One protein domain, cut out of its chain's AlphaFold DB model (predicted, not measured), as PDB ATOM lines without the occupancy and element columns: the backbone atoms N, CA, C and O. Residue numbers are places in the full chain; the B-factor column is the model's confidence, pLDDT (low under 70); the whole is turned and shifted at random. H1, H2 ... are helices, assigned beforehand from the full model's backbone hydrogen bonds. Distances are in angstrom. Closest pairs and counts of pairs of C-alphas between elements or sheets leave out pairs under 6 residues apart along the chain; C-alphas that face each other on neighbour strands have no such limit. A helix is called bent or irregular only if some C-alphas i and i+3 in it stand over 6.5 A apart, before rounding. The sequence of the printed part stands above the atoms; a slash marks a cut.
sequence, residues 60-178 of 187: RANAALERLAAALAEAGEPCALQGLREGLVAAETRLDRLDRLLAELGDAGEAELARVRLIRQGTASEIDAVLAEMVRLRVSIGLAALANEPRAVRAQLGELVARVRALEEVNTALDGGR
ATOM      1  N   ARG A  60       7.874  20.932 -38.340       74.19
ATOM      2  CA  ARG A  60       8.364  20.476 -37.038       74.19
ATOM      3  C   ARG A  60       9.444  21.395 -36.456       74.19
ATOM      4  O   ARG A  60       9.337  21.744 -35.278       74.19
ATOM      5  N   ALA A  61      10.447  21.792 -37.240       74.81
ATOM      6  CA  ALA A  61      11.501  22.708 -36.802       74.81
ATOM      7  C   ALA A  61      10.943  24.107 -36.501       74.81
ATOM      8  O   ALA A  61      11.225  24.668 -35.440       74.81
ATOM      9  N   ASN A  62      10.065  24.625 -37.366       79.12
ATOM     10  CA  ASN A  62       9.387  25.902 -37.137       79.12
ATOM     11  C   ASN A  62       8.542  25.880 -35.855       79.12
ATOM     12  O   ASN A  62       8.696  26.760 -35.009       79.12
ATOM     13  N   ALA A  63       7.739  24.834 -35.636       78.56
ATOM     14  CA  ALA A  63       6.950  24.711 -34.410       78.56
ATOM     15  C   ALA A  63       7.823  24.615 -33.143       78.56
ATOM     16  O   ALA A  63       7.438  25.114 -32.084       78.56
ATOM     17  N   ALA A  64       8.992  23.968 -33.212       77.25
ATOM     18  CA  ALA A  64       9.930  23.914 -32.089       77.25
ATOM     19  C   ALA A  64      10.554  25.290 -31.796       77.25
ATOM     20  O   ALA A  64      10.615  25.697 -30.634       77.25
ATOM     21  N   LEU A  65      10.957  26.020 -32.841       80.75
ATOM     22  CA  LEU A  65      11.508  27.373 -32.744       80.75
ATOM     23  C   LEU A  65      10.497  28.366 -32.172       80.75
ATOM     24  O   LEU A  65      10.839  29.123 -31.269       80.75
ATOM     25  N   GLU A  66       9.251  28.343 -32.644       83.00
ATOM     26  CA  GLU A  66       8.181  29.210 -32.139       83.00
ATOM     27  C   GLU A  66       7.885  28.949 -30.662       83.00
ATOM     28  O   GLU A  66       7.764  29.881 -29.868       83.00
ATOM     29  N   ARG A  67       7.832  27.675 -30.258       81.19
ATOM     30  CA  ARG A  67       7.629  27.299 -28.851       81.19
ATOM     31  C   ARG A  67       8.782  27.740 -27.956       81.19
ATOM     32  O   ARG A  67       8.541  28.102 -26.806       81.19
ATOM     33  N   LEU A  68      10.015  27.683 -28.458       78.19
ATOM     34  CA  LEU A  68      11.187  28.173 -27.737       78.19
ATOM     35  C   LEU A  68      11.169  29.705 -27.641       78.19
ATOM     36  O   LEU A  68      11.404  30.245 -26.564       78.19
ATOM     37  N   ALA A  69      10.822  30.394 -28.731       81.12
ATOM     38  CA  ALA A  69      10.674  31.848 -28.763       81.12
ATOM     39  C   ALA A  69       9.629  32.333 -27.750       81.12
ATOM     40  O   ALA A  69       9.894  33.264 -26.995       81.12
ATOM     41  N   ALA A  70       8.475  31.662 -27.694       78.00
ATOM     42  CA  ALA A  70       7.418  31.970 -26.737       78.00
ATOM     43  C   ALA A  70       7.898  31.811 -25.285       78.00
ATOM     44  O   ALA A  70       7.705  32.713 -24.478       78.00
ATOM     45  N   ALA A  71       8.596  30.714 -24.969       74.00
ATOM     46  CA  ALA A  71       9.124  30.485 -23.623       74.00
ATOM     47  C   ALA A  71      10.179  31.526 -23.207       74.00
ATOM     48  O   ALA A  71      10.228  31.936 -22.052       74.00
ATOM     49  N   LEU A  72      11.011  31.981 -24.147       74.69
ATOM     50  CA  LEU A  72      11.996  33.035 -23.890       74.69
ATOM     51  C   LEU A  72      11.345  34.406 -23.700       74.69
ATOM     52  O   LEU A  72      11.752  35.155 -22.814       74.69
ATOM     53  N   ALA A  73      10.299  34.704 -24.474       79.19
ATOM     54  CA  ALA A  73       9.507  35.914 -24.302       79.19
ATOM     55  C   ALA A  73       8.802  35.943 -22.934       79.19
ATOM     56  O   ALA A  73       8.839  36.968 -22.257       79.19
ATOM     57  N   GLU A  74       8.230  34.816 -22.493       73.62
ATOM     58  CA  GLU A  74       7.649  34.665 -21.148       73.62
ATOM     59  C   GLU A  74       8.694  34.855 -20.038       73.62
ATOM     60  O   GLU A  74       8.394  35.441 -18.999       73.62
ATOM     61  N   ALA A  75       9.937  34.425 -20.272       69.12
ATOM     62  CA  ALA A  75      11.059  34.638 -19.360       69.12
ATOM     63  C   ALA A  75      11.669  36.056 -19.432       69.12
ATOM     64  O   ALA A  75      12.601  36.356 -18.685       69.12
ATOM     65  N   GLY A  76      11.171  36.931 -20.316       69.62
ATOM     66  CA  GLY A  76      11.661  38.302 -20.483       69.62
ATOM     67  C   GLY A  76      13.021  38.420 -21.181       69.62
ATOM     68  O   GLY A  76      13.662  39.466 -21.088       69.62
ATOM     69  N   GLU A  77      13.477  37.375 -21.878       64.38
ATOM     70  CA  GLU A  77      14.768  37.344 -22.570       64.38
ATOM     71  C   GLU A  77      14.565  37.486 -24.092       64.38
ATOM     72  O   GLU A  77      14.114  36.544 -24.755       64.38
ATOM     73  N   PRO A  78      14.905  38.642 -24.695       61.50
ATOM     74  CA  PRO A  78      14.884  38.794 -26.143       61.50
ATOM     75  C   PRO A  78      16.058  38.012 -26.744       61.50
ATOM     76  O   PRO A  78      17.214  38.417 -26.627       61.50
ATOM     77  N   CYS A  79      15.777  36.879 -27.386       64.81
ATOM     78  CA  CYS A  79      16.817  36.029 -27.958       64.81
ATOM     79  C   CYS A  79      16.747  35.982 -29.487       64.81
ATOM     80  O   CYS A  79      15.683  35.788 -30.078       64.81
ATOM     81  N   ALA A  80      17.907  36.111 -30.131       65.56
ATOM     82  CA  ALA A  80      18.050  35.959 -31.571       65.56
ATOM     83  C   ALA A  80      18.149  34.468 -31.932       65.56
ATOM     84  O   ALA A  80      19.235  33.902 -32.014       65.56
ATOM     85  N   LEU A  81      17.004  33.828 -32.186       74.56
ATOM     86  CA  LEU A  81      16.928  32.439 -32.672       74.56
ATOM     87  C   LEU A  81      17.253  32.295 -34.171       74.56
ATOM     88  O   LEU A  81      17.096  31.219 -34.744       74.56
ATOM     89  N   GLN A  82      17.693  33.380 -34.809       72.62
ATOM     90  CA  GLN A  82      17.967  33.455 -36.241       72.62
ATOM     91  C   GLN A  82      19.021  32.423 -36.675       72.62
ATOM     92  O   GLN A  82      18.759  31.643 -37.581       72.62
ATOM     93  N   GLY A  83      20.156  32.340 -35.969       68.50
ATOM     94  CA  GLY A  83      21.211  31.371 -36.301       68.50
ATOM     95  C   GLY A  83      20.774  29.915 -36.109       68.50
ATOM     96  O   GLY A  83      21.122  29.051 -36.905       68.50
ATOM     97  N   LEU A  84      19.935  29.639 -35.104       69.44
ATOM     98  CA  LEU A  84      19.368  28.302 -34.891       69.44
ATOM     99  C   LEU A  84      18.412  27.911 -36.027       69.44
ATOM    100  O   LEU A  84      18.409  26.767 -36.476       69.44
ATOM    101  N   ARG A  85      17.612  28.871 -36.502       79.56
ATOM    102  CA  ARG A  85      16.733  28.693 -37.661       79.56
ATOM    103  C   ARG A  85      17.538  28.419 -38.927       79.56
ATOM    104  O   ARG A  85      17.223  27.472 -39.636       79.56
ATOM    105  N   GLU A  86      18.560  29.223 -39.195       73.38
ATOM    106  CA  GLU A  86      19.421  29.078 -40.374       73.38
ATOM    107  C   GLU A  86      20.134  27.717 -40.384       73.38
ATOM    108  O   GLU A  86      20.060  27.006 -41.387       73.38
ATOM    109  N   GLY A  87      20.704  27.295 -39.249       69.75
ATOM    110  CA  GLY A  87      21.357  25.989 -39.122       69.75
ATOM    111  C   GLY A  87      20.402  24.803 -39.318       69.75
ATOM    112  O   GLY A  87      20.736  23.846 -40.019       69.75
ATOM    113  N   LEU A  88      19.181  24.870 -38.771       73.62
ATOM    114  CA  LEU A  88      18.160  23.830 -38.973       73.62
ATOM    115  C   LEU A  88      17.701  23.743 -40.434       73.62
ATOM    116  O   LEU A  88      17.630  22.645 -40.985       73.62
ATOM    117  N   VAL A  89      17.450  24.885 -41.080       78.69
ATOM    118  CA  VAL A  89      17.089  24.938 -42.507       78.69
ATOM    119  C   VAL A  89      18.200  24.342 -43.371       78.69
ATOM    120  O   VAL A  89      17.927  23.566 -44.290       78.69
ATOM    121  N   ALA A  90      19.461  24.666 -43.073       73.38
ATOM    122  CA  ALA A  90      20.606  24.119 -43.791       73.38
ATOM    123  C   ALA A  90      20.704  22.589 -43.636       73.38
ATOM    124  O   ALA A  90      20.904  21.880 -44.628       73.38
ATOM    125  N   ALA A  91      20.512  22.069 -42.419       70.31
ATOM    126  CA  ALA A  91      20.537  20.635 -42.140       70.31
ATOM    127  C   ALA A  91      19.409  19.873 -42.859       70.31
ATOM    128  O   ALA A  91      19.643  18.815 -43.445       70.31
ATOM    129  N   GLU A  92      18.196  20.423 -42.884       78.56
ATOM    130  CA  GLU A  92      17.064  19.821 -43.596       78.56
ATOM    131  C   GLU A  92      17.237  19.872 -45.114       78.56
ATOM    132  O   GLU A  92      16.989  18.881 -45.799       78.56
ATOM    133  N   THR A  93      17.752  20.983 -45.647       77.06
ATOM    134  CA  THR A  93      18.079  21.099 -47.077       77.06
ATOM    135  C   THR A  93      19.108  20.044 -47.492       77.06
ATOM    136  O   THR A  93      19.045  19.491 -48.593       77.06
ATOM    137  N   ARG A  94      20.062  19.726 -46.608       75.00
ATOM    138  CA  ARG A  94      21.018  18.634 -46.823       75.00
ATOM    139  C   ARG A  94      20.328  17.274 -46.829       75.00
ATOM    140  O   ARG A  94      20.645  16.461 -47.694       75.00
ATOM    141  N   LEU A  95      19.417  17.024 -45.890       75.62
ATOM    142  CA  LEU A  95      18.666  15.772 -45.836       75.62
ATOM    143  C   LEU A  95      17.856  15.558 -47.123       75.62
ATOM    144  O   LEU A  95      17.939  14.487 -47.715       75.62
ATOM    145  N   ASP A  96      17.183  16.602 -47.608       77.94
ATOM    146  CA  ASP A  96      16.441  16.565 -48.873       77.94
ATOM    147  C   ASP A  96      17.368  16.310 -50.075       77.94
ATOM    148  O   ASP A  96      17.065  15.507 -50.956       77.94
ATOM    149  N   ARG A  97      18.565  16.914 -50.090       75.31
ATOM    150  CA  ARG A  97      19.580  16.617 -51.113       75.31
ATOM    151  C   ARG A  97      20.025  15.153 -51.071       75.31
ATOM    152  O   ARG A  97      20.191  14.552 -52.127       75.31
ATOM    153  N   LEU A  98      20.225  14.580 -49.883       73.19
ATOM    154  CA  LEU A  98      20.569  13.164 -49.727       73.19
ATOM    155  C   LEU A  98      19.420  12.252 -50.176       73.19
ATOM    156  O   LEU A  98      19.687  11.222 -50.786       73.19
ATOM    157  N   ASP A  99      18.166  12.638 -49.937       78.81
ATOM    158  CA  ASP A  99      16.988  11.904 -50.409       78.81
ATOM    159  C   ASP A  99      16.883  11.911 -51.938       78.81
ATOM    160  O   ASP A  99      16.657  10.860 -52.542       78.81
ATOM    161  N   ARG A 100      17.136  13.058 -52.582       78.56
ATOM    162  CA  ARG A 100      17.220  13.139 -54.050       78.56
ATOM    163  C   ARG A 100      18.364  12.298 -54.601       78.56
ATOM    164  O   ARG A 100      18.145  11.533 -55.530       78.56
ATOM    165  N   LEU A 101      19.548  12.377 -53.989       75.00
ATOM    166  CA  LEU A 101      20.684  11.536 -54.368       75.00
ATOM    167  C   LEU A 101      20.329  10.052 -54.249       75.00
ATOM    168  O   LEU A 101      20.589   9.299 -55.175       75.00
ATOM    169  N   LEU A 102      19.678   9.621 -53.167       80.69
ATOM    170  CA  LEU A 102      19.233   8.231 -53.024       80.69
ATOM    171  C   LEU A 102      18.225   7.810 -54.099       80.69
ATOM    172  O   LEU A 102      18.264   6.659 -54.528       80.69
ATOM    173  N   ALA A 103      17.342   8.713 -54.528       80.19
ATOM    174  CA  ALA A 103      16.406   8.452 -55.618       80.19
ATOM    175  C   ALA A 103      17.111   8.359 -56.985       80.19
ATOM    176  O   ALA A 103      16.748   7.518 -57.803       80.19
ATOM    177  N   GLU A 104      18.132   9.187 -57.222       78.44
ATOM    178  CA  GLU A 104      18.930   9.207 -58.459       78.44
ATOM    179  C   GLU A 104      19.918   8.033 -58.547       78.44
ATOM    180  O   GLU A 104      20.108   7.455 -59.614       78.44
ATOM    181  N   LEU A 105      20.511   7.633 -57.418       78.69
ATOM    182  CA  LEU A 105      21.420   6.489 -57.293       78.69
ATOM    183  C   LEU A 105      20.682   5.135 -57.335       78.69
ATOM    184  O   LEU A 105      21.313   4.115 -57.083       78.69
ATOM    185  N   GLY A 106      19.380   5.093 -57.648       66.38
ATOM    186  CA  GLY A 106      18.552   3.879 -57.610       66.38
ATOM    187  C   GLY A 106      19.119   2.667 -58.366       66.38
ATOM    188  O   GLY A 106      18.904   1.544 -57.920       66.38
ATOM    189  N   ASP A 107      19.900   2.900 -59.429       67.06
ATOM    190  CA  ASP A 107      20.597   1.865 -60.218       67.06
ATOM    191  C   ASP A 107      22.129   1.838 -59.999       67.06
ATOM    192  O   ASP A 107      22.859   1.100 -60.667       67.06
ATOM    193  N   ALA A 108      22.656   2.657 -59.088       69.38
ATOM    194  CA  ALA A 108      24.077   2.686 -58.763       69.38
ATOM    195  C   ALA A 108      24.482   1.523 -57.842       69.38
ATOM    196  O   ALA A 108      23.657   0.886 -57.192       69.38
ATOM    197  N   GLY A 109      25.788   1.243 -57.766       74.81
ATOM    198  CA  GLY A 109      26.312   0.133 -56.967       74.81
ATOM    199  C   GLY A 109      25.914   0.195 -55.484       74.81
ATOM    200  O   GLY A 109      25.993   1.249 -54.850       74.81
ATOM    201  N   GLU A 110      25.568  -0.966 -54.912       83.06
ATOM    202  CA  GLU A 110      25.058  -1.123 -53.534       83.06
ATOM    203  C   GLU A 110      25.964  -0.480 -52.465       83.06
ATOM    204  O   GLU A 110      25.481   0.022 -51.452       83.06
ATOM    205  N   ALA A 111      27.281  -0.440 -52.695       80.25
ATOM    206  CA  ALA A 111      28.238   0.175 -51.776       80.25
ATOM    207  C   ALA A 111      28.058   1.702 -51.643       80.25
ATOM    208  O   ALA A 111      28.132   2.234 -50.533       80.25
ATOM    209  N   GLU A 112      27.780   2.406 -52.745       77.38
ATOM    210  CA  GLU A 112      27.574   3.860 -52.725       77.38
ATOM    211  C   GLU A 112      26.195   4.197 -52.142       77.38
ATOM    212  O   GLU A 112      26.073   5.082 -51.293       77.38
ATOM    213  N   LEU A 113      25.172   3.407 -52.483       81.38
ATOM    214  CA  LEU A 113      23.849   3.491 -51.860       81.38
ATOM    215  C   LEU A 113      23.915   3.297 -50.338       81.38
ATOM    216  O   LEU A 113      23.326   4.080 -49.588       81.38
ATOM    217  N   ALA A 114      24.654   2.293 -49.857       82.06
ATOM    218  CA  ALA A 114      24.842   2.053 -48.427       82.06
ATOM    219  C   ALA A 114      25.525   3.240 -47.729       82.06
ATOM    220  O   ALA A 114      25.112   3.643 -46.638       82.06
ATOM    221  N   ARG A 115      26.525   3.850 -48.376       78.25
ATOM    222  CA  ARG A 115      27.232   5.020 -47.847       78.25
ATOM    223  C   ARG A 115      26.317   6.237 -47.724       78.25
ATOM    224  O   ARG A 115      26.290   6.872 -46.670       78.25
ATOM    225  N   VAL A 116      25.543   6.548 -48.764       76.56
ATOM    226  CA  VAL A 116      24.610   7.685 -48.744       76.56
ATOM    227  C   VAL A 116      23.503   7.461 -47.706       76.56
ATOM    228  O   VAL A 116      23.181   8.384 -46.956       76.56
ATOM    229  N   ARG A 117      22.982   6.231 -47.571       83.50
ATOM    230  CA  ARG A 117      22.008   5.873 -46.519       83.50
ATOM    231  C   ARG A 117      22.561   6.107 -45.113       83.50
ATOM    232  O   ARG A 117      21.842   6.639 -44.269       83.50
ATOM    233  N   LEU A 118      23.820   5.748 -44.864       79.94
ATOM    234  CA  LEU A 118      24.463   5.942 -43.564       79.94
ATOM    235  C   LEU A 118      24.621   7.434 -43.224       79.94
ATOM    236  O   LEU A 118      24.287   7.851 -42.117       79.94
ATOM    237  N   ILE A 119      25.051   8.253 -44.189       78.06
ATOM    238  CA  ILE A 119      25.161   9.711 -44.011       78.06
ATOM    239  C   ILE A 119      23.780  10.324 -43.738       78.06
ATOM    240  O   ILE A 119      23.625  11.111 -42.807       78.06
ATOM    241  N   ARG A 120      22.762   9.914 -44.504       85.56
ATOM    242  CA  ARG A 120      21.369  10.345 -44.325       85.56
ATOM    243  C   ARG A 120      20.842  10.019 -42.927       85.56
ATOM    244  O   ARG A 120      20.236  10.875 -42.291       85.56
ATOM    245  N   GLN A 121      21.080   8.800 -42.439       82.50
ATOM    246  CA  GLN A 121      20.690   8.390 -41.086       82.50
ATOM    247  C   GLN A 121      21.390   9.229 -40.013       82.50
ATOM    248  O   GLN A 121      20.725   9.685 -39.085       82.50
ATOM    249  N   GLY A 122      22.693   9.482 -40.172       75.00
ATOM    250  CA  GLY A 122      23.451  10.365 -39.285       75.00
ATOM    251  C   GLY A 122      22.836  11.762 -39.217       75.00
ATOM    252  O   GLY A 122      22.435  12.204 -38.144       75.00
ATOM    253  N   THR A 123      22.641  12.408 -40.371       73.56
ATOM    254  CA  THR A 123      22.046  13.754 -40.447       73.56
ATOM    255  C   THR A 123      20.631  13.800 -39.861       73.56
ATOM    256  O   THR A 123      20.314  14.714 -39.104       73.56
ATOM    257  N   ALA A 124      19.783  12.806 -40.143       76.06
ATOM    258  CA  ALA A 124      18.444  12.736 -39.558       76.06
ATOM    259  C   ALA A 124      18.491  12.617 -38.024       76.06
ATOM    260  O   ALA A 124      17.763  13.322 -37.326       76.06
ATOM    261  N   SER A 125      19.383  11.773 -37.495       77.88
ATOM    262  CA  SER A 125      19.540  11.589 -36.048       77.88
ATOM    263  C   SER A 125      20.055  12.845 -35.335       77.88
ATOM    264  O   SER A 125      19.615  13.145 -34.227       77.88
ATOM    265  N   GLU A 126      20.933  13.614 -35.982       75.38
ATOM    266  CA  GLU A 126      21.450  14.879 -35.453       75.38
ATOM    267  C   GLU A 126      20.352  15.945 -35.385       75.38
ATOM    268  O   GLU A 126      20.214  16.620 -34.364       75.38
ATOM    269  N   ILE A 127      19.516  16.053 -36.424       78.25
ATOM    270  CA  ILE A 127      18.354  16.957 -36.422       78.25
ATOM    271  C   ILE A 127      17.402  16.597 -35.273       78.25
ATOM    272  O   ILE A 127      16.985  17.477 -34.515       78.25
ATOM    273  N   ASP A 128      17.081  15.312 -35.093       76.44
ATOM    274  CA  ASP A 128      16.224  14.867 -33.990       76.44
ATOM    275  C   ASP A 128      16.842  15.167 -32.612       76.44
ATOM    276  O   ASP A 128      16.120  15.570 -31.693       76.44
ATOM    277  N   ALA A 129      18.165  15.037 -32.465       77.00
ATOM    278  CA  ALA A 129      18.871  15.384 -31.235       77.00
ATOM    279  C   ALA A 129      18.767  16.886 -30.917       77.00
ATOM    280  O   ALA A 129      18.411  17.247 -29.794       77.00
ATOM    281  N   VAL A 130      18.982  17.759 -31.908       76.81
ATOM    282  CA  VAL A 130      18.840  19.218 -31.745       76.81
ATOM    283  C   VAL A 130      17.411  19.586 -31.345       76.81
ATOM    284  O   VAL A 130      17.205  20.349 -30.399       76.81
ATOM    285  N   LEU A 131      16.403  19.005 -32.002       77.75
ATOM    286  CA  LEU A 131      14.999  19.246 -31.655       77.75
ATOM    287  C   LEU A 131      14.669  18.776 -30.230       77.75
ATOM    288  O   LEU A 131      13.941  19.461 -29.506       77.75
ATOM    289  N   ALA A 132      15.205  17.631 -29.802       75.50
ATOM    290  CA  ALA A 132      15.033  17.143 -28.436       75.50
ATOM    291  C   ALA A 132      15.690  18.078 -27.406       75.50
ATOM    292  O   ALA A 132      15.110  18.338 -26.347       75.50
ATOM    293  N   GLU A 133      16.865  18.627 -27.718       75.06
ATOM    294  CA  GLU A 133      17.550  19.602 -26.867       75.06
ATOM    295  C   GLU A 133      16.793  20.927 -26.774       75.06
ATOM    296  O   GLU A 133      16.643  21.453 -25.674       75.06
ATOM    297  N   MET A 134      16.200  21.418 -27.868       76.31
ATOM    298  CA  MET A 134      15.319  22.593 -27.831       76.31
ATOM    299  C   MET A 134      14.106  22.386 -26.917       76.31
ATOM    300  O   MET A 134      13.722  23.286 -26.167       76.31
ATOM    301  N   VAL A 135      13.500  21.194 -26.946       75.31
ATOM    302  CA  VAL A 135      12.381  20.856 -26.054       75.31
ATOM    303  C   VAL A 135      12.837  20.820 -24.594       75.31
ATOM    304  O   VAL A 135      12.147  21.365 -23.732       75.31
ATOM    305  N   ARG A 136      14.004  20.234 -24.299       73.75
ATOM    306  CA  ARG A 136      14.577  20.240 -22.942       73.75
ATOM    307  C   ARG A 136      14.876  21.655 -22.457       73.75
ATOM    308  O   ARG A 136      14.527  21.983 -21.327       73.75
ATOM    309  N   LEU A 137      15.457  22.489 -23.317       72.19
ATOM    310  CA  LEU A 137      15.764  23.883 -23.015       72.19
ATOM    311  C   LEU A 137      14.494  24.680 -22.707       72.19
ATOM    312  O   LEU A 137      14.455  25.461 -21.765       72.19
ATOM    313  N   ARG A 138      13.405  24.440 -23.439       76.31
ATOM    314  CA  ARG A 138      12.109  25.044 -23.116       76.31
ATOM    315  C   ARG A 138      11.643  24.689 -21.701       76.31
ATOM    316  O   ARG A 138      11.156  25.558 -20.981       76.31
ATOM    317  N   VAL A 139      11.769  23.423 -21.306       73.56
ATOM    318  CA  VAL A 139      11.389  22.980 -19.956       73.56
ATOM    319  C   VAL A 139      12.281  23.635 -18.900       73.56
ATOM    320  O   VAL A 139      11.765  24.101 -17.886       73.56
ATOM    321  N   SER A 140      13.594  23.734 -19.140       69.94
ATOM    322  CA  SER A 140      14.505  24.400 -18.203       69.94
ATOM    323  C   SER A 140      14.230  25.899 -18.087       69.94
ATOM    324  O   SER A 140      14.279  26.418 -16.977       69.94
ATOM    325  N   ILE A 141      13.850  26.576 -19.177       69.62
ATOM    326  CA  ILE A 141      13.396  27.977 -19.160       69.62
ATOM    327  C   ILE A 141      12.152  28.134 -18.284       69.62
ATOM    328  O   ILE A 141      12.130  29.004 -17.418       69.62
ATOM    329  N   GLY A 142      11.145  27.271 -18.452       66.88
ATOM    330  CA  GLY A 142       9.934  27.307 -17.625       66.88
ATOM    331  C   GLY A 142      10.230  27.100 -16.135       66.88
ATOM    332  O   GLY A 142       9.697  27.815 -15.290       66.88
ATOM    333  N   LEU A 143      11.134  26.173 -15.801       70.06
ATOM    334  CA  LEU A 143      11.572  25.943 -14.420       70.06
ATOM    335  C   LEU A 143      12.402  27.111 -13.862       70.06
ATOM    336  O   LEU A 143      12.217  27.499 -12.712       70.06
ATOM    337  N   ALA A 144      13.289  27.698 -14.666       65.25
ATOM    338  CA  ALA A 144      14.120  28.829 -14.260       65.25
ATOM    339  C   ALA A 144      13.311  30.124 -14.091       65.25
ATOM    340  O   ALA A 144      13.624  30.921 -13.208       65.25
ATOM    341  N   ALA A 145      12.254  30.316 -14.885       64.25
ATOM    342  CA  ALA A 145      11.301  31.410 -14.715       64.25
ATOM    343  C   ALA A 145      10.553  31.294 -13.376       64.25
ATOM    344  O   ALA A 145      10.389  32.292 -12.678       64.25
ATOM    345  N   LEU A 146      10.182  30.075 -12.965       66.81
ATOM    346  CA  LEU A 146       9.594  29.814 -11.645       66.81
ATOM    347  C   LEU A 146      10.595  30.036 -10.497       66.81
ATOM    348  O   LEU A 146      10.200  30.465  -9.416       66.81
ATOM    349  N   ALA A 147      11.880  29.761 -10.732       71.81
ATOM    350  CA  ALA A 147      12.957  29.956  -9.760       71.81
ATOM    351  C   ALA A 147      13.538  31.388  -9.737       71.81
ATOM    352  O   ALA A 147      14.326  31.704  -8.850       71.81
ATOM    353  N   ASN A 148      13.151  32.259 -10.680       65.88
ATOM    354  CA  ASN A 148      13.692  33.610 -10.880       65.88
ATOM    355  C   ASN A 148      15.224  33.656 -11.121       65.88
ATOM    356  O   ASN A 148      15.910  34.580 -10.676       65.88
ATOM    357  N   GLU A 149      15.777  32.671 -11.845       64.44
ATOM    358  CA  GLU A 149      17.222  32.544 -12.130       64.44
ATOM    359  C   GLU A 149      17.566  32.635 -13.641       64.44
ATOM    360  O   GLU A 149      17.955  31.649 -14.274       64.44
ATOM    361  N   PRO A 150      17.515  33.830 -14.263       61.66
ATOM    362  CA  PRO A 150      17.689  33.998 -15.716       61.66
ATOM    363  C   PRO A 150      19.121  33.741 -16.235       61.66
ATOM    364  O   PRO A 150      19.340  33.566 -17.434       61.66
ATOM    365  N   ARG A 151      20.133  33.692 -15.356       62.88
ATOM    366  CA  ARG A 151      21.539  33.475 -15.762       62.88
ATOM    367  C   ARG A 151      21.814  32.044 -16.237       62.88
ATOM    368  O   ARG A 151      22.615  31.869 -17.153       62.88
ATOM    369  N   ALA A 152      21.150  31.046 -15.655       63.69
ATOM    370  CA  ALA A 152      21.321  29.642 -16.037       63.69
ATOM    371  C   ALA A 152      20.785  29.368 -17.454       63.69
ATOM    372  O   ALA A 152      21.397  28.635 -18.228       63.69
ATOM    373  N   VAL A 153      19.693  30.042 -17.825       60.44
ATOM    374  CA  VAL A 153      19.058  29.944 -19.148       60.44
ATOM    375  C   VAL A 153      19.977  30.450 -20.261       60.44
ATOM    376  O   VAL A 153      20.125  29.789 -21.288       60.44
ATOM    377  N   ARG A 154      20.651  31.591 -20.057       63.31
ATOM    378  CA  ARG A 154      21.583  32.140 -21.057       63.31
ATOM    379  C   ARG A 154      22.793  31.245 -21.299       63.31
ATOM    380  O   ARG A 154      23.235  31.135 -22.439       63.31
ATOM    381  N   ALA A 155      23.314  30.599 -20.256       70.31
ATOM    382  CA  ALA A 155      24.424  29.659 -20.395       70.31
ATOM    383  C   ALA A 155      24.027  28.447 -21.257       70.31
ATOM    384  O   ALA A 155      24.750  28.092 -22.184       70.31
ATOM    385  N   GLN A 156      22.839  27.884 -21.016       66.50
ATOM    386  CA  GLN A 156      22.318  26.747 -21.784       66.50
ATOM    387  C   GLN A 156      21.988  27.117 -23.240       66.50
ATOM    388  O   GLN A 156      22.274  26.347 -24.153       66.50
ATOM    389  N   LEU A 157      21.437  28.313 -23.477       62.56
ATOM    390  CA  LEU A 157      21.236  28.842 -24.832       62.56
ATOM    391  C   LEU A 157      22.559  29.007 -25.586       62.56
ATOM    392  O   LEU A 157      22.649  28.632 -26.753       62.56
ATOM    393  N   GLY A 158      23.582  29.555 -24.924       67.56
ATOM    394  CA  GLY A 158      24.911  29.716 -25.508       67.56
ATOM    395  C   GLY A 158      25.538  28.380 -25.907       67.56
ATOM    396  O   GLY A 158      26.100  28.268 -26.994       67.56
ATOM    397  N   GLU A 159      25.385  27.350 -25.072       75.06
ATOM    398  CA  GLU A 159      25.857  25.994 -25.363       75.06
ATOM    399  C   GLU A 159      25.121  25.364 -26.556       75.06
ATOM    400  O   GLU A 159      25.756  24.770 -27.430       75.06
ATOM    401  N   LEU A 160      23.800  25.548 -26.647       68.94
ATOM    402  CA  LEU A 160      23.005  25.031 -27.763       68.94
ATOM    403  C   LEU A 160      23.389  25.699 -29.093       68.94
ATOM    404  O   LEU A 160      23.576  25.018 -30.100       68.94
ATOM    405  N   VAL A 161      23.567  27.024 -29.095       71.06
ATOM    406  CA  VAL A 161      24.039  27.766 -30.277       71.06
ATOM    407  C   VAL A 161      25.443  27.310 -30.677       71.06
ATOM    408  O   VAL A 161      25.708  27.109 -31.862       71.06
ATOM    409  N   ALA A 162      26.335  27.093 -29.706       72.44
ATOM    410  CA  ALA A 162      27.681  26.595 -29.970       72.44
ATOM    411  C   ALA A 162      27.671  25.181 -30.574       72.44
ATOM    412  O   ALA A 162      28.427  24.917 -31.506       72.44
ATOM    413  N   ARG A 163      26.792  24.287 -30.107       71.12
ATOM    414  CA  ARG A 163      26.638  22.937 -30.674       71.12
ATOM    415  C   ARG A 163      26.110  22.944 -32.098       71.12
ATOM    416  O   ARG A 163      26.617  22.197 -32.926       71.12
ATOM    417  N   VAL A 164      25.133  23.794 -32.397       65.94
ATOM    418  CA  VAL A 164      24.592  23.924 -33.758       65.94
ATOM    419  C   VAL A 164      25.651  24.474 -34.711       65.94
ATOM    420  O   VAL A 164      25.809  23.963 -35.814       65.94
ATOM    421  N   ARG A 165      26.466  25.427 -34.255       71.31
ATOM    422  CA  ARG A 165      27.614  25.921 -35.022       71.31
ATOM    423  C   ARG A 165      28.711  24.864 -35.202       71.31
ATOM    424  O   ARG A 165      29.292  24.755 -36.274       71.31
ATOM    425  N   ALA A 166      28.984  24.054 -34.182       67.44
ATOM    426  CA  ALA A 166      29.930  22.944 -34.296       67.44
ATOM    427  C   ALA A 166      29.428  21.858 -35.266       67.44
ATOM    428  O   ALA A 166      30.225  21.281 -36.003       67.44
ATOM    429  N   LEU A 167      28.114  21.614 -35.309       62.38
ATOM    430  CA  LEU A 167      27.473  20.770 -36.322       62.38
ATOM    431  C   LEU A 167      27.679  21.340 -37.730       62.38
ATOM    432  O   LEU A 167      27.992  20.578 -38.640       62.38
ATOM    433  N   GLU A 168      27.589  22.662 -37.912       61.72
ATOM    434  CA  GLU A 168      27.945  23.303 -39.184       61.72
ATOM    435  C   GLU A 168      29.423  23.092 -39.542       61.72
ATOM    436  O   GLU A 168      29.709  22.715 -40.671       61.72
ATOM    437  N   GLU A 169      30.358  23.259 -38.600       56.84
ATOM    438  CA  GLU A 169      31.807  23.148 -38.845       56.84
ATOM    439  C   GLU A 169      32.282  21.713 -39.139       56.84
ATOM    440  O   GLU A 169      33.057  21.487 -40.074       56.84
ATOM    441  N   VAL A 170      31.802  20.721 -38.379       55.72
ATOM    442  CA  VAL A 170      32.078  19.294 -38.632       55.72
ATOM    443  C   VAL A 170      31.480  18.868 -39.973       55.72
ATOM    444  O   VAL A 170      32.069  18.065 -40.702       55.72
ATOM    445  N   ASN A 171      30.345  19.458 -40.343       51.00
ATOM    446  CA  ASN A 171      29.725  19.246 -41.637       51.00
ATOM    447  C   ASN A 171      30.572  19.826 -42.789       51.00
ATOM    448  O   ASN A 171      30.830  19.118 -43.765       51.00
ATOM    449  N   THR A 172      31.116  21.042 -42.657       53.81
ATOM    450  CA  THR A 172      32.066  21.599 -43.643       53.81
ATOM    451  C   THR A 172      33.340  20.761 -43.756       53.81
ATOM    452  O   THR A 172      33.880  20.604 -44.851       53.81
ATOM    453  N   ALA A 173      33.821  20.193 -42.646       49.62
ATOM    454  CA  ALA A 173      35.003  19.334 -42.625       49.62
ATOM    455  C   ALA A 173      34.771  17.980 -43.324       49.62
ATOM    456  O   ALA A 173      35.651  17.504 -44.041       49.62
ATOM    457  N   LEU A 174      33.588  17.372 -43.182       48.62
ATOM    458  CA  LEU A 174      33.215  16.125 -43.870       48.62
ATOM    459  C   LEU A 174      32.967  16.313 -45.374       48.62
ATOM    460  O   LEU A 174      33.232  15.402 -46.166       48.62
ATOM    461  N   ASP A 175      32.487  17.487 -45.781       47.22
ATOM    462  CA  ASP A 175      32.361  17.848 -47.195       47.22
ATOM    463  C   ASP A 175      33.721  18.213 -47.818       47.22
ATOM    464  O   ASP A 175      33.956  17.914 -48.988       47.22
ATOM    465  N   GLY A 176      34.660  18.762 -47.034       47.50
ATOM    466  CA  GLY A 176      36.047  19.009 -47.451       47.50
ATOM    467  C   GLY A 176      36.955  17.768 -47.442       47.50
ATOM    468  O   GLY A 176      37.901  17.691 -48.221       47.50
ATOM    469  N   GLY A 177      36.665  16.772 -46.600       43.22
ATOM    470  CA  GLY A 177      37.464  15.548 -46.444       43.22
ATOM    471  C   GLY A 177      37.216  14.457 -47.494       43.22
ATOM    472  O   GLY A 177      37.840  13.400 -47.434       43.22
ATOM    473  N   ARG A 178      36.315  14.673 -48.462       45.44
ATOM    474  CA  ARG A 178      35.891  13.646 -49.433       45.44
ATOM    475  C   ARG A 178      36.748  13.512 -50.705       45.44
ATOM    476  O   ARG A 178      36.351  12.752 -51.582       45.44
TER     477      ARG A 178
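AT A GLANCE: This is residues 60 to 178 of the 187 residues of an uncharacterized protein of Deltaproteobacteria bacterium (UniProt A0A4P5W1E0). A slender rod of helices is built along one long helix, H3, which runs nearly its whole length; H1 and H2 follow one another along H3, H1 beside the part of H3 towards its last residues and H2 beside the part towards its first. H4 folds back from the far end of H3, touching both H3 and H2, and its last residues, 172 to 178, stick out free. H2, H3 and H4 make an up-and-down bundle, each running against the one before it. The printed part has 119 residues with four named helices, H1 to H4 in chain order, and no named strand; the class is all helix. The whole is loose, with a radius of gyration of the C-alphas of 17.3 A, and spans 58 by 26 by 19 A.

HOW THE PARTS SIT: H3, residues 110 to 147, touches H2, residues 82 to 107, with its residues 113 to 127 alone; the closest C-alphas are those of Leu 98 and Arg 120, 6.1 A apart. This hairpin has a shallow tilt of 22 degrees, opposite ways. H3 also touches H1, residues 60 to 74, with residues 131 to 142 alone, closest at the C-alphas of Leu 68 and Arg 138, 5.7 A, the same way at a shallow tilt of 18 degrees. H4, residues 150 to 178, forms a hairpin with H3, opposite ways at a shallow tilt of 10 degrees; the closest C-alphas, of Ile 141 and Val 153, are 6.0 A apart. H2 touches H4 with residues 83 to 87 alone, closest at the C-alphas of Leu 84 and Val 161, 6.6 A, the same way at a shallow tilt of 32 degrees, only just short of steep. H1 and H2 form a hairpin that touches at H1 residues 61 to 65 alone, closest at the C-alphas of Ala 61 and Leu 88, 7.1 A. H1 and H4 are apart. Every O i to N i+4 pair is within hydrogen-bond range in H1 and H3; in H2 it is 20 of 22 and in H4 23 of 25.

IN THESE COORDINATES: H3 measures 55.0 A from C-alpha 110 at (25.058, -1.123, -53.534) to C-alpha 147 at (12.957, 29.956, -9.760). H4 measures 43.4 A and ends at C-alpha 178, (35.891, 13.646, -49.433). H2 measures 39.7 A and is irregular, with C-alphas 104 and 107 being 7.7 A apart. H1 measures 21.3 A from C-alpha 60 at (8.364, 20.476, -37.038).

THE WHOLE: The two C-alphas farthest apart, of Asp 107 and Asn 148, are 59.1 A apart. The printed part has no cut. The links H2 to H3 and H3 to H4 are tight, and H1 to H2 is short. Residues 106 to 111 stand free. The mean pLDDT of the printed part is 71.4; 43 residues are under 70, among them residues 75 to 80, 148 to 154 and 166 to 178.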